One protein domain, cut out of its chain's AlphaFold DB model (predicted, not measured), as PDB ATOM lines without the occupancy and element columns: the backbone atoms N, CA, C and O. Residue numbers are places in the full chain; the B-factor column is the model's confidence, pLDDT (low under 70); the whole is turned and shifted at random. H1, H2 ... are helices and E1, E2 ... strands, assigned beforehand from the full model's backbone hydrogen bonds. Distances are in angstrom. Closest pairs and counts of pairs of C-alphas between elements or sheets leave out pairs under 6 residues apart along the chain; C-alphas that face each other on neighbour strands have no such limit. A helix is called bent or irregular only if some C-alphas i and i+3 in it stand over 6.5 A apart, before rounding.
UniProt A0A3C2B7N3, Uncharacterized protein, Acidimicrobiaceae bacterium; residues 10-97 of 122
ATOM      1  N   HIS A  10     -17.551   5.258 -14.251       94.31
ATOM      2  CA  HIS A  10     -17.677   4.264 -13.183       94.31
ATOM      3  C   HIS A  10     -18.888   4.502 -12.289       94.31
ATOM      4  O   HIS A  10     -19.583   3.547 -11.945       94.31
ATOM      5  N   GLU A  11     -19.172   5.761 -11.948       95.00
ATOM      6  CA  GLU A  11     -20.387   6.127 -11.217       95.00
ATOM      7  C   GLU A  11     -21.638   5.800 -12.039       95.00
ATOM      8  O   GLU A  11     -22.562   5.174 -11.518       95.00
ATOM      9  N   CYS A  12     -21.657   6.157 -13.327       96.69
ATOM     10  CA  CYS A  12     -22.744   5.806 -14.243       96.69
ATOM     11  C   CYS A  12     -22.958   4.290 -14.328       96.69
ATOM     12  O   CYS A  12     -24.084   3.823 -14.168       96.69
ATOM     13  N   ARG A  13     -21.887   3.513 -14.522       96.94
ATOM     14  CA  ARG A  13     -21.925   2.045 -14.573       96.94
ATOM     15  C   ARG A  13     -22.449   1.449 -13.275       96.94
ATOM     16  O   ARG A  13     -23.311   0.578 -13.297       96.94
ATOM     17  N   SER A  14     -21.940   1.915 -12.137       96.56
ATOM     18  CA  SER A  14     -22.368   1.429 -10.825       96.56
ATOM     19  C   SER A  14     -23.862   1.675 -10.600       96.56
ATOM     20  O   SER A  14     -24.577   0.753 -10.205       96.56
ATOM     21  N   ARG A  15     -24.354   2.879 -10.927       97.19
ATOM     22  CA  ARG A  15     -25.783   3.220 -10.837       97.19
ATOM     23  C   ARG A  15     -26.632   2.382 -11.792       97.19
ATOM     24  O   ARG A  15     -27.636   1.832 -11.355       97.19
ATOM     25  N   PHE A  16     -26.206   2.219 -13.046       98.00
ATOM     26  CA  PHE A  16     -26.914   1.392 -14.026       98.00
ATOM     27  C   PHE A  16     -27.025  -0.060 -13.554       98.00
ATOM     28  O   PHE A  16     -28.127  -0.589 -13.457       98.00
ATOM     29  N   ARG A  17     -25.914  -0.692 -13.156       98.06
ATOM     30  CA  ARG A  17     -25.918  -2.071 -12.637       98.06
ATOM     31  C   ARG A  17     -26.788  -2.231 -11.393       98.06
ATOM     32  O   ARG A  17     -27.452  -3.256 -11.248       98.06
ATOM     33  N   HIS A  18     -26.797  -1.232 -10.512       97.88
ATOM     34  CA  HIS A  18     -27.696  -1.218  -9.363       97.88
ATOM     35  C   HIS A  18     -29.165  -1.189  -9.801       97.88
ATOM     36  O   HIS A  18     -29.929  -2.045  -9.364       97.88
ATOM     37  N   ALA A  19     -29.535  -0.280 -10.709       97.94
ATOM     38  CA  ALA A  19     -30.896  -0.170 -11.234       97.94
ATOM     39  C   ALA A  19     -31.345  -1.456 -11.954       97.94
ATOM     40  O   ALA A  19     -32.471  -1.921 -11.776       97.94
ATOM     41  N   VAL A  20     -30.444  -2.100 -12.705       98.25
ATOM     42  CA  VAL A  20     -30.697  -3.408 -13.327       98.25
ATOM     43  C   VAL A  20     -31.026  -4.454 -12.264       98.25
ATOM     44  O   VAL A  20     -32.075  -5.091 -12.349       98.25
ATOM     45  N   ALA A  21     -30.192  -4.574 -11.227       97.50
ATOM     46  CA  ALA A  21     -30.408  -5.530 -10.145       97.50
ATOM     47  C   ALA A  21     -31.733  -5.294  -9.398       97.50
ATOM     48  O   ALA A  21     -32.425  -6.255  -9.068       97.50
ATOM     49  N   THR A  22     -32.116  -4.037  -9.155       96.94
ATOM     50  CA  THR A  22     -33.371  -3.704  -8.458       96.94
ATOM     51  C   THR A  22     -34.612  -3.872  -9.331       96.94
ATOM     52  O   THR A  22     -35.683  -4.160  -8.806       96.94
ATOM     53  N   SER A  23     -34.480  -3.728 -10.652       96.00
ATOM     54  CA  SER A  23     -35.584  -3.897 -11.611       96.00
ATOM     55  C   SER A  23     -35.924  -5.364 -11.920       96.00
ATOM     56  O   SER A  23     -36.961  -5.646 -12.516       96.00
ATOM     57  N   GLY A  24     -35.042  -6.303 -11.552       93.19
ATOM     58  CA  GLY A  24     -35.151  -7.714 -11.936       93.19
ATOM     59  C   GLY A  24     -34.784  -7.997 -13.401       93.19
ATOM     60  O   GLY A  24     -35.009  -9.108 -13.880       93.19
ATOM     61  N   ALA A  25     -34.225  -7.016 -14.115       97.12
ATOM     62  CA  ALA A  25     -33.706  -7.197 -15.465       97.12
ATOM     63  C   ALA A  25     -32.428  -8.056 -15.474       97.12
ATOM     64  O   ALA A  25     -31.660  -8.099 -14.512       97.12
ATOM     65  N   GLN A  26     -32.185  -8.735 -16.593       97.75
ATOM     66  CA  GLN A  26     -30.981  -9.540 -16.790       97.75
ATOM     67  C   GLN A  26     -29.825  -8.653 -17.251       97.75
ATOM     68  O   GLN A  26     -29.989  -7.887 -18.197       97.75
ATOM     69  N   LEU A  27     -28.658  -8.777 -16.615       98.38
ATOM     70  CA  LEU A  27     -27.443  -8.044 -16.974       98.38
ATOM     71  C   LEU A  27     -26.466  -8.944 -17.737       98.38
ATOM     72  O   LEU A  27     -26.110 -10.019 -17.260       98.38
ATOM     73  N   THR A  28     -25.962  -8.465 -18.870       98.06
ATOM     74  CA  THR A  28     -24.778  -9.011 -19.548       98.06
ATOM     75  C   THR A  28     -23.739  -7.911 -19.693       98.06
ATOM     76  O   THR A  28     -24.078  -6.805 -20.097       98.06
ATOM     77  N   SER A  29     -22.476  -8.198 -19.392       97.81
ATOM     78  CA  SER A  29     -21.385  -7.224 -19.497       97.81
ATOM     79  C   SER A  29     -20.290  -7.743 -20.416       97.81
ATOM     80  O   SER A  29     -19.841  -8.880 -20.273       97.81
ATOM     81  N   THR A  30     -19.829  -6.899 -21.333       96.88
ATOM     82  CA  THR A  30     -18.715  -7.196 -22.236       96.88
ATOM     83  C   THR A  30     -17.610  -6.178 -22.030       96.88
ATOM     84  O   THR A  30     -17.801  -4.986 -22.257       96.88
ATOM     85  N   THR A  31     -16.447  -6.648 -21.599       95.56
ATOM     86  CA  THR A  31     -15.235  -5.836 -21.488       95.56
ATOM     87  C   THR A  31     -14.737  -5.416 -22.868       95.56
ATOM     88  O   THR A  31     -14.711  -6.231 -23.791       95.56
ATOM     89  N   ILE A  32     -14.316  -4.158 -23.006       93.50
ATOM     90  CA  ILE A  32     -13.636  -3.666 -24.209       93.50
ATOM     91  C   ILE A  32     -12.119  -3.710 -24.023       93.50
ATOM     92  O   ILE A  32     -11.619  -3.585 -22.912       93.50
ATOM     93  N   ASN A  33     -11.366  -3.847 -25.112       91.75
ATOM     94  CA  ASN A  33      -9.905  -3.846 -25.062       91.75
ATOM     95  C   ASN A  33      -9.343  -2.411 -25.091       91.75
ATOM     96  O   ASN A  33      -8.745  -2.000 -26.085       91.75
ATOM     97  N   ALA A  34      -9.585  -1.629 -24.035       91.88
ATOM     98  CA  ALA A  34      -9.061  -0.268 -23.921       91.88
ATOM     99  C   ALA A  34      -8.884   0.172 -22.461       91.88
ATOM    100  O   ALA A  34      -9.638  -0.223 -21.576       91.88
ATOM    101  N   THR A  35      -7.909   1.048 -22.215       90.75
ATOM    102  CA  THR A  35      -7.571   1.521 -20.867       90.75
ATOM    103  C   THR A  35      -8.326   2.803 -20.504       90.75
ATOM    104  O   THR A  35      -8.394   3.752 -21.292       90.75
ATOM    105  N   GLY A  36      -8.885   2.840 -19.291       90.00
ATOM    106  CA  GLY A  36      -9.491   4.040 -18.708       90.00
ATOM    107  C   GLY A  36      -8.460   5.070 -18.208       90.00
ATOM    108  O   GLY A  36      -7.262   4.778 -18.184       90.00
ATOM    109  N   PRO A  37      -8.908   6.264 -17.779       87.38
ATOM    110  CA  PRO A  37      -8.039   7.351 -17.311       87.38
ATOM    111  C   PRO A  37      -7.122   6.977 -16.144       87.38
ATOM    112  O   PRO A  37      -6.008   7.485 -16.058       87.38
ATOM    113  N   ASP A  38      -7.572   6.068 -15.279       82.38
ATOM    114  CA  ASP A  38      -6.860   5.695 -14.052       82.38
ATOM    115  C   ASP A  38      -5.727   4.678 -14.278       82.38
ATOM    116  O   ASP A  38      -5.021   4.332 -13.336       82.38
ATOM    117  N   GLY A  39      -5.516   4.219 -15.519       72.44
ATOM    118  CA  GLY A  39      -4.454   3.269 -15.852       72.44
ATOM    119  C   GLY A  39      -4.716   1.872 -15.275       72.44
ATOM    120  O   GLY A  39      -4.306   1.547 -14.167       72.44
ATOM    121  N   GLY A  40      -5.369   1.018 -16.065       68.25
ATOM    122  CA  GLY A  40      -5.642  -0.388 -15.750       68.25
ATOM    123  C   GLY A  40      -5.288  -1.328 -16.906       68.25
ATOM    124  O   GLY A  40      -4.873  -0.890 -17.980       68.25
ATOM    125  N   ASP A  41      -5.499  -2.626 -16.710       64.38
ATOM    126  CA  ASP A  41      -5.207  -3.700 -17.679       64.38
ATOM    127  C   ASP A  41      -6.200  -3.787 -18.858       64.38
ATOM    128  O   ASP A  41      -6.190  -4.748 -19.623       64.38
ATOM    129  N   GLY A  42      -7.072  -2.786 -19.002       64.06
ATOM    130  CA  GLY A  42      -8.139  -2.753 -19.997       64.06
ATOM    131  C   GLY A  42      -9.409  -3.500 -19.582       64.06
ATOM    132  O   GLY A  42     -10.425  -3.362 -20.252       64.06
ATOM    133  N   SER A  43      -9.418  -4.222 -18.452       68.19
ATOM    134  CA  SER A  43     -10.609  -4.956 -17.988       68.19
ATOM    135  C   SER A  43     -11.705  -4.075 -17.374       68.19
ATOM    136  O   SER A  43     -12.826  -4.526 -17.129       68.19
ATOM    137  N   ASP A  44     -11.389  -2.803 -17.150       86.06
ATOM    138  CA  ASP A  44     -12.199  -1.878 -16.367       86.06
ATOM    139  C   ASP A  44     -13.306  -1.181 -17.172       86.06
ATOM    140  O   ASP A  44     -14.230  -0.621 -16.592       86.06
ATOM    141  N   LEU A  45     -13.286  -1.234 -18.502       94.44
ATOM    142  CA  LEU A  45     -14.324  -0.619 -19.330       94.44
ATOM    143  C   LEU A  45     -15.222  -1.696 -19.938       94.44
ATOM    144  O   LEU A  45     -14.752  -2.610 -20.610       94.44
ATOM    145  N   THR A  46     -16.526  -1.582 -19.708       96.94
ATOM    146  CA  THR A  46     -17.534  -2.538 -20.171       96.94
ATOM    147  C   THR A  46     -18.677  -1.860 -20.917       96.94
ATOM    148  O   THR A  46     -19.100  -0.751 -20.579       96.94
ATOM    149  N   ILE A  47     -19.208  -2.569 -21.907       98.25
ATOM    150  CA  ILE A  47     -20.555  -2.354 -22.426       98.25
ATOM    151  C   ILE A  47     -21.474  -3.290 -21.642       98.25
ATOM    152  O   ILE A  47     -21.337  -4.511 -21.705       98.25
ATOM    153  N   ASP A  48     -22.381  -2.709 -20.877       98.44
ATOM    154  CA  ASP A  48     -23.393  -3.390 -20.087       98.44
ATOM    155  C   ASP A  48     -24.732  -3.375 -20.838       98.44
ATOM    156  O   ASP A  48     -25.188  -2.351 -21.347       98.44
ATOM    157  N   VAL A  49     -25.379  -4.531 -20.912       98.62
ATOM    158  CA  VAL A  49     -26.661  -4.734 -21.582       98.62
ATOM    159  C   VAL A  49     -27.662  -5.244 -20.561       98.62
ATOM    160  O   VAL A  49     -27.458  -6.301 -19.964       98.62
ATOM    161  N   ALA A  50     -28.747  -4.500 -20.372       98.44
ATOM    162  CA  ALA A  50     -29.867  -4.903 -19.536       98.44
ATOM    163  C   ALA A  50     -31.043  -5.356 -20.399       98.44
ATOM    164  O   ALA A  50     -31.455  -4.628 -21.300       98.44
ATOM    165  N   MET A  51     -31.615  -6.518 -20.102       98.00
ATOM    166  CA  MET A  51     -32.840  -7.007 -20.732       98.00
ATOM    167  C   MET A  51     -33.963  -7.078 -19.699       98.00
ATOM    168  O   MET A  51     -33.917  -7.876 -18.762       98.00
ATOM    169  N   LEU A  52     -34.974  -6.234 -19.885       97.12
ATOM    170  CA  LEU A  52     -36.202  -6.211 -19.103       97.12
ATOM    171  C   LEU A  52     -37.329  -6.867 -19.908       97.12
ATOM    172  O   LEU A  52     -37.571  -6.495 -21.056       97.12
ATOM    173  N   GLY A  53     -38.049  -7.801 -19.293       95.75
ATOM    174  CA  GLY A  53     -39.117  -8.563 -19.938       95.75
ATOM    175  C   GLY A  53     -38.792 -10.055 -20.037       95.75
ATOM    176  O   GLY A  53     -37.797 -10.513 -19.473       95.75
ATOM    177  N   PRO A  54     -39.652 -10.834 -20.709       94.19
ATOM    178  CA  PRO A  54     -39.506 -12.280 -20.774       94.19
ATOM    179  C   PRO A  54     -38.340 -12.697 -21.685       94.19
ATOM    180  O   PRO A  54     -38.066 -12.045 -22.694       94.19
ATOM    181  N   ALA A  55     -37.672 -13.806 -21.359       90.19
ATOM    182  CA  ALA A  55     -36.514 -14.306 -22.116       90.19
ATOM    183  C   ALA A  55     -36.896 -14.790 -23.528       90.19
ATOM    184  O   ALA A  55     -36.075 -14.826 -24.439       90.19
ATOM    185  N   GLU A  56     -38.167 -15.136 -23.703       93.75
ATOM    186  CA  GLU A  56     -38.810 -15.630 -24.927       93.75
ATOM    187  C   GLU A  56     -39.638 -14.534 -25.634       93.75
ATOM    188  O   GLU A  56     -40.544 -14.817 -26.432       93.75
ATOM    189  N   ALA A  57     -39.326 -13.260 -25.351       96.56
ATOM    190  CA  ALA A  57     -39.891 -12.120 -26.061       96.56
ATOM    191  C   ALA A  57     -39.711 -12.259 -27.584       96.56
ATOM    192  O   ALA A  57     -38.636 -12.587 -28.079       96.56
ATOM    193  N   GLU A  58     -40.768 -11.961 -28.337       97.25
ATOM    194  CA  GLU A  58     -40.760 -11.984 -29.809       97.25
ATOM    195  C   GLU A  58     -40.450 -10.607 -30.407       97.25
ATOM    196  O   GLU A  58     -40.215 -10.472 -31.607       97.25
ATOM    197  N   ARG A  59     -40.502  -9.560 -29.579       97.50
ATOM    198  CA  ARG A  59     -40.278  -8.167 -29.968       97.50
ATOM    199  C   ARG A  59     -39.383  -7.510 -28.936       97.50
ATOM    200  O   ARG A  59     -39.549  -7.743 -27.742       97.50
ATOM    201  N   ALA A  60     -38.485  -6.648 -29.393       96.94
ATOM    202  CA  ALA A  60     -37.627  -5.878 -28.508       96.94
ATOM    203  C   ALA A  60     -37.599  -4.407 -28.924       96.94
ATOM    204  O   ALA A  60     -37.428  -4.095 -30.103       96.94
ATOM    205  N   LEU A  61     -37.729  -3.512 -27.945       97.19
ATOM    206  CA  LEU A  61     -37.274  -2.134 -28.078       97.19
ATOM    207  C   LEU A  61     -35.819  -2.077 -27.617       97.19
ATOM    208  O   LEU A  61     -35.536  -2.364 -26.457       97.19
ATOM    209  N   VAL A  62     -34.913  -1.688 -28.509       97.38
ATOM    210  CA  VAL A  62     -33.498  -1.504 -28.171       97.38
ATOM    211  C   VAL A  62     -33.222  -0.018 -27.985       97.38
ATOM    212  O   VAL A  62     -33.479   0.781 -28.887       97.38
ATOM    213  N   VAL A  63     -32.688   0.353 -26.823       97.38
ATOM    214  CA  VAL A  63     -32.295   1.725 -26.493       97.38
ATOM    215  C   VAL A  63     -30.823   1.738 -26.118       97.38
ATOM    216  O   VAL A  63     -30.395   1.092 -25.165       97.38
ATOM    217  N   LEU A  64     -30.042   2.508 -26.859       97.19
ATOM    218  CA  LEU A  64     -28.600   2.623 -26.690       97.19
ATOM    219  C   LEU A  64     -28.220   4.030 -26.239       97.19
ATOM    220  O   LEU A  64     -28.800   5.015 -26.695       97.19
ATOM    221  N   SER A  65     -27.239   4.117 -25.345       96.69
ATOM    222  CA  SER A  65     -26.689   5.379 -24.852       96.69
ATOM    223  C   SER A  65     -25.181   5.455 -25.085       96.69
ATOM    224  O   SER A  65     -24.502   4.442 -25.263       96.69
ATOM    225  N   GLY A  66     -24.651   6.680 -25.109       96.31
ATOM    226  CA  GLY A  66     -23.208   6.917 -25.132       96.31
ATOM    227  C   GLY A  66     -22.499   6.432 -26.395       96.31
ATOM    228  O   GLY A  66     -21.375   5.958 -26.297       96.31
ATOM    229  N   VAL A  67     -23.127   6.537 -27.573       97.31
ATOM    230  CA  VAL A  67     -22.427   6.346 -28.863       97.31
ATOM    231  C   VAL A  67     -21.333   7.401 -29.016       97.31
ATOM    232  O   VAL A  67     -20.180   7.082 -29.303       97.31
ATOM    233  N   HIS A  68     -21.676   8.658 -28.726       97.44
ATOM    234  CA  HIS A  68     -20.686   9.656 -28.354       97.44
ATOM    235  C   HIS A  68     -20.462   9.566 -26.850       97.44
ATOM    236  O   HIS A  68     -21.389   9.785 -26.069       97.44
ATOM    237  N   GLY A  69     -19.236   9.255 -26.441       95.69
ATOM    238  CA  GLY A  69     -18.939   8.947 -25.044       95.69
ATOM    239  C   GLY A  69     -19.329  10.064 -24.069       95.69
ATOM    240  O   GLY A  69     -20.014   9.813 -23.082       95.69
ATOM    241  N   VAL A  70     -18.978  11.314 -24.383       95.00
ATOM    242  CA  VAL A  70     -19.273  12.494 -23.545       95.00
ATOM    243  C   VAL A  70     -20.775  12.770 -23.363       95.00
ATOM    244  O   VAL A  70     -21.180  13.366 -22.372       95.00
ATOM    245  N   GLU A  71     -21.622  12.304 -24.281       95.12
ATOM    246  CA  GLU A  71     -23.086  12.436 -24.192       95.12
ATOM    247  C   GLU A  71     -23.711  11.287 -23.366       95.12
ATOM    248  O   GLU A  71     -24.897  11.316 -23.028       95.12
ATOM    249  N   GLY A  72     -22.912  10.276 -23.001       96.12
ATOM    250  CA  GLY A  72     -23.348   9.067 -22.305       96.12
ATOM    251  C   GLY A  72     -23.875   9.292 -20.888       96.12
ATOM    252  O   GLY A  72     -24.689   8.500 -20.427       96.12
ATOM    253  N   PHE A  73     -23.492  10.374 -20.204       96.25
ATOM    254  CA  PHE A  73     -23.928  10.650 -18.824       96.25
ATOM    255  C   PHE A  73     -25.439  10.872 -18.723       96.25
ATOM    256  O   PHE A  73     -26.103  10.282 -17.872       96.25
ATOM    257  N   VAL A  74     -25.994  11.681 -19.630       94.69
ATOM    258  CA  VAL A  74     -27.437  11.954 -19.676       94.69
ATOM    259  C   VAL A  74     -28.195  10.702 -20.109       94.69
ATOM    260  O   VAL A  74     -29.180  10.333 -19.476       94.69
ATOM    261  N   GLY A  75     -27.706  10.004 -21.138       96.00
ATOM    262  CA  GLY A  75     -28.311   8.746 -21.581       96.00
ATOM    263  C   GLY A  75     -28.297   7.666 -20.492       96.00
ATOM    264  O   GLY A  75     -29.286   6.959 -20.322       96.00
ATOM    265  N   SER A  76     -27.221   7.591 -19.707       97.44
ATOM    266  CA  SER A  76     -27.115   6.715 -18.542       97.44
ATOM    267  C   SER A  76     -28.153   7.050 -17.480       97.44
ATOM    268  O   SER A  76     -28.767   6.129 -16.958       97.44
ATOM    269  N   ALA A  77     -28.344   8.329 -17.149       95.75
ATOM    270  CA  ALA A  77     -29.340   8.735 -16.158       95.75
ATOM    271  C   ALA A  77     -30.759   8.348 -16.606       95.75
ATOM    272  O   ALA A  77     -31.474   7.699 -15.854       95.75
ATOM    273  N   ILE A  78     -31.113   8.624 -17.866       95.81
ATOM    274  CA  ILE A  78     -32.419   8.255 -18.438       95.81
ATOM    275  C   ILE A  78     -32.641   6.735 -18.402       95.81
ATOM    276  O   ILE A  78     -33.740   6.269 -18.107       95.81
ATOM    277  N   GLN A  79     -31.610   5.944 -18.710       97.75
ATOM    278  CA  GLN A  79     -31.695   4.485 -18.637       97.75
ATOM    279  C   GLN A  79     -31.876   3.985 -17.196       97.75
ATOM    280  O   GLN A  79     -32.650   3.052 -16.989       97.75
ATOM    281  N   CYS A  80     -31.205   4.594 -16.212       97.19
ATOM    282  CA  CYS A  80     -31.426   4.289 -14.795       97.19
ATOM    283  C   CYS A  80     -32.867   4.606 -14.377       97.19
ATOM    284  O   CYS A  80     -33.527   3.731 -13.829       97.19
ATOM    285  N   ASP A  81     -33.377   5.793 -14.716       96.06
ATOM    286  CA  ASP A  81     -34.751   6.201 -14.391       96.06
ATOM    287  C   ASP A  81     -35.783   5.220 -14.981       96.06
ATOM    288  O   ASP A  81     -36.753   4.850 -14.317       96.06
ATOM    289  N   LEU A  82     -35.554   4.736 -16.210       96.69
ATOM    290  CA  LEU A  82     -36.406   3.721 -16.839       96.69
ATOM    291  C   LEU A  82     -36.368   2.385 -16.086       96.69
ATOM    292  O   LEU A  82     -37.400   1.733 -15.961       96.69
ATOM    293  N   LEU A  83     -35.199   1.952 -15.608       97.44
ATOM    294  CA  LEU A  83     -35.058   0.706 -14.846       97.44
ATOM    295  C   LEU A  83     -35.658   0.812 -13.439       97.44
ATOM    296  O   LEU A  83     -36.192  -0.170 -12.932       97.44
ATOM    297  N   GLU A  84     -35.587   1.985 -12.812       96.31
ATOM    298  CA  GLU A  84     -36.171   2.238 -11.491       96.31
ATOM    299  C   GLU A  84     -37.706   2.287 -11.532       96.31
ATOM    300  O   GLU A  84     -38.366   1.855 -10.584       96.31
ATOM    301  N   ALA A  85     -38.281   2.759 -12.641       95.56
ATOM    302  CA  ALA A  85     -39.722   2.809 -12.872       95.56
ATOM    303  C   ALA A  85     -40.090   2.188 -14.236       95.56
ATOM    304  O   ALA A  85     -40.495   2.903 -15.161       95.56
ATOM    305  N   PRO A  86     -39.970   0.854 -14.380       93.50
ATOM    306  CA  PRO A  86     -40.165   0.190 -15.660       93.50
ATOM    307  C   PRO A  86     -41.611   0.336 -16.150       93.50
ATOM    308  O   PRO A  86     -42.554   0.132 -15.377       93.50
ATOM    309  N   PRO A  87     -41.827   0.657 -17.440       90.88
ATOM    310  CA  PRO A  87     -43.170   0.752 -17.986       90.88
ATOM    311  C   PRO A  87     -43.819  -0.632 -18.080       90.88
ATOM    312  O   PRO A  87     -43.146  -1.655 -18.225       90.88
ATOM    313  N   ALA A  88     -45.153  -0.666 -18.087       93.69
ATOM    314  CA  ALA A  88     -45.876  -1.876 -18.454       93.69
ATOM    315  C   ALA A  88     -45.563  -2.238 -19.914       93.69
ATOM    316  O   ALA A  88     -45.802  -1.446 -20.830       93.69
ATOM    317  N   LEU A  89     -45.026  -3.439 -20.131       94.44
ATOM    318  CA  LEU A  89     -44.674  -3.919 -21.462       94.44
ATOM    319  C   LEU A  89     -45.863  -4.646 -22.105       94.44
ATOM    320  O   LEU A  89     -46.574  -5.387 -21.418       94.44
ATOM    321  N   PRO A  90     -46.082  -4.497 -23.425       95.62
ATOM    322  CA  PRO A  90     -47.010  -5.354 -24.149       95.62
ATOM    323  C   PRO A  90     -46.621  -6.838 -24.013       95.62
ATOM    324  O   PRO A  90     -45.447  -7.151 -23.781       95.62
ATOM    325  N   PRO A  91     -47.562  -7.776 -24.222       95.31
ATOM    326  CA  PRO A  91     -47.252  -9.201 -24.191       95.31
ATOM    327  C   PRO A  91     -46.068  -9.553 -25.101       95.31
ATOM    328  O   PRO A  91     -45.955  -9.035 -26.215       95.31
ATOM    329  N   ARG A  92     -45.200 -10.455 -24.626       96.06
ATOM    330  CA  ARG A  92     -44.050 -10.994 -25.379       96.06
ATOM    331  C   ARG A  92     -43.083  -9.926 -25.908       96.06
ATOM    332  O   ARG A  92     -42.479 -10.110 -26.964       96.06
ATOM    333  N   THR A  93     -42.949  -8.813 -25.191       98.00
ATOM    334  CA  THR A  93     -42.070  -7.697 -25.559       98.00
ATOM    335  C   THR A  93     -40.998  -7.491 -24.497       98.00
ATOM    336  O   THR A  93     -41.302  -7.510 -23.307       98.00
ATOM    337  N   ALA A  94     -39.761  -7.269 -24.934       97.69
ATOM    338  CA  ALA A  94     -38.642  -6.892 -24.081       97.69
ATOM    339  C   ALA A  94     -38.187  -5.450 -24.353       97.69
ATOM    340  O   ALA A  94     -38.367  -4.907 -25.446       97.69
ATOM    341  N   VAL A  95     -37.549  -4.847 -23.358       98.00
ATOM    342  CA  VAL A  95     -36.738  -3.637 -23.504       98.00
ATOM    343  C   VAL A  95     -35.286  -4.031 -23.274       98.00
ATOM    344  O   VAL A  95     -34.957  -4.618 -22.246       98.00
ATOM    345  N   VAL A  96     -34.424  -3.711 -24.234       98.12
ATOM    346  CA  VAL A  96     -32.982  -3.947 -24.160       98.12
ATOM    347  C   VAL A  96     -32.282  -2.600 -24.067       98.12
ATOM    348  O   VAL A  96     -32.367  -1.789 -24.988       98.12
ATOM    349  N   LEU A  97     -31.592  -2.355 -22.959       98.62
ATOM    350  CA  LEU A  97     -30.816  -1.141 -22.732       98.62
ATOM    351  C   LEU A  97     -29.331  -1.446 -22.892       98.62
ATOM    352  O   LEU A  97     -28.823  -2.340 -22.225       98.62
TER     353      LEU A  97
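AT A GLANCE: This is residues 10 to 97 of the 122 residues of an uncharacterized protein of Acidimicrobiaceae bacterium (UniProt A0A3C2B7N3). A twisted sheet of four strands has two helices, H1 and H2, side by side over one face, while its other face is bare; the long loop of residues 32 to 45 makes one end of the longest axis. The 88 printed residues hold two named helices and four named strands, in the order H1 E1 E2 E3 H2 E4. The mixed sheet runs E1 E2 E4 E3, and the class is mixed, helices and strands. The whole is compact, with a radius of gyration of the C-alphas of 13.8 A, yet elongated, spanning 45 by 23 by 23 A.

IN THESE COORDINATES: Find C-alpha 10 at (-17.677, 4.264, -13.183), where H1, residues 10 to 23, begins its 19.7 A. Then come E1, residues 26 to 31, E2, residues 46 to 52, 19.1 A long, and E3, residues 59 to 64. H2, residues 69 to 84, spans 22.9 A, with a kink of 27 degrees near residue 76; it is only just irregular, C-alphas 70 and 73 being 6.9 A apart. E4, residues 93 to 97, ends at C-alpha 97, (-30.816, -1.141, -22.732).

HOW THE PARTS SIT: H1 is on the sheet over E1 and E2, at a height of 9.9 A. The hairpin E1 and E2 is antiparallel, with N 28 and O 49 2.8 A apart. E2 and E4 are antiparallel, N 52 to O 95 being 2.9 A; E4 and E3 are parallel, N 96 to O 61 being 2.8 A. E3, H2 and E4 form a strand-helix-strand unit, two parallel neighbour strands with a helix between, its crossover right-handed. H2 is on the same face as H1, making two layers; they touch, the closest C-alphas being those of Phe 16 and Cys 80, 5.4 A, at a shallow tilt of 21 degrees, the same way. Every O i to N i+4 pair is within hydrogen-bond range in H1, and 9 of 12 in H2.

THE WHOLE: Look to Gly 39 and Pro 91 for the two C-alphas farthest apart, 45.4 A. The printed part has no cut; the link E1 to E2 is long, and pLDDT is under 70 at residues 40 to 43.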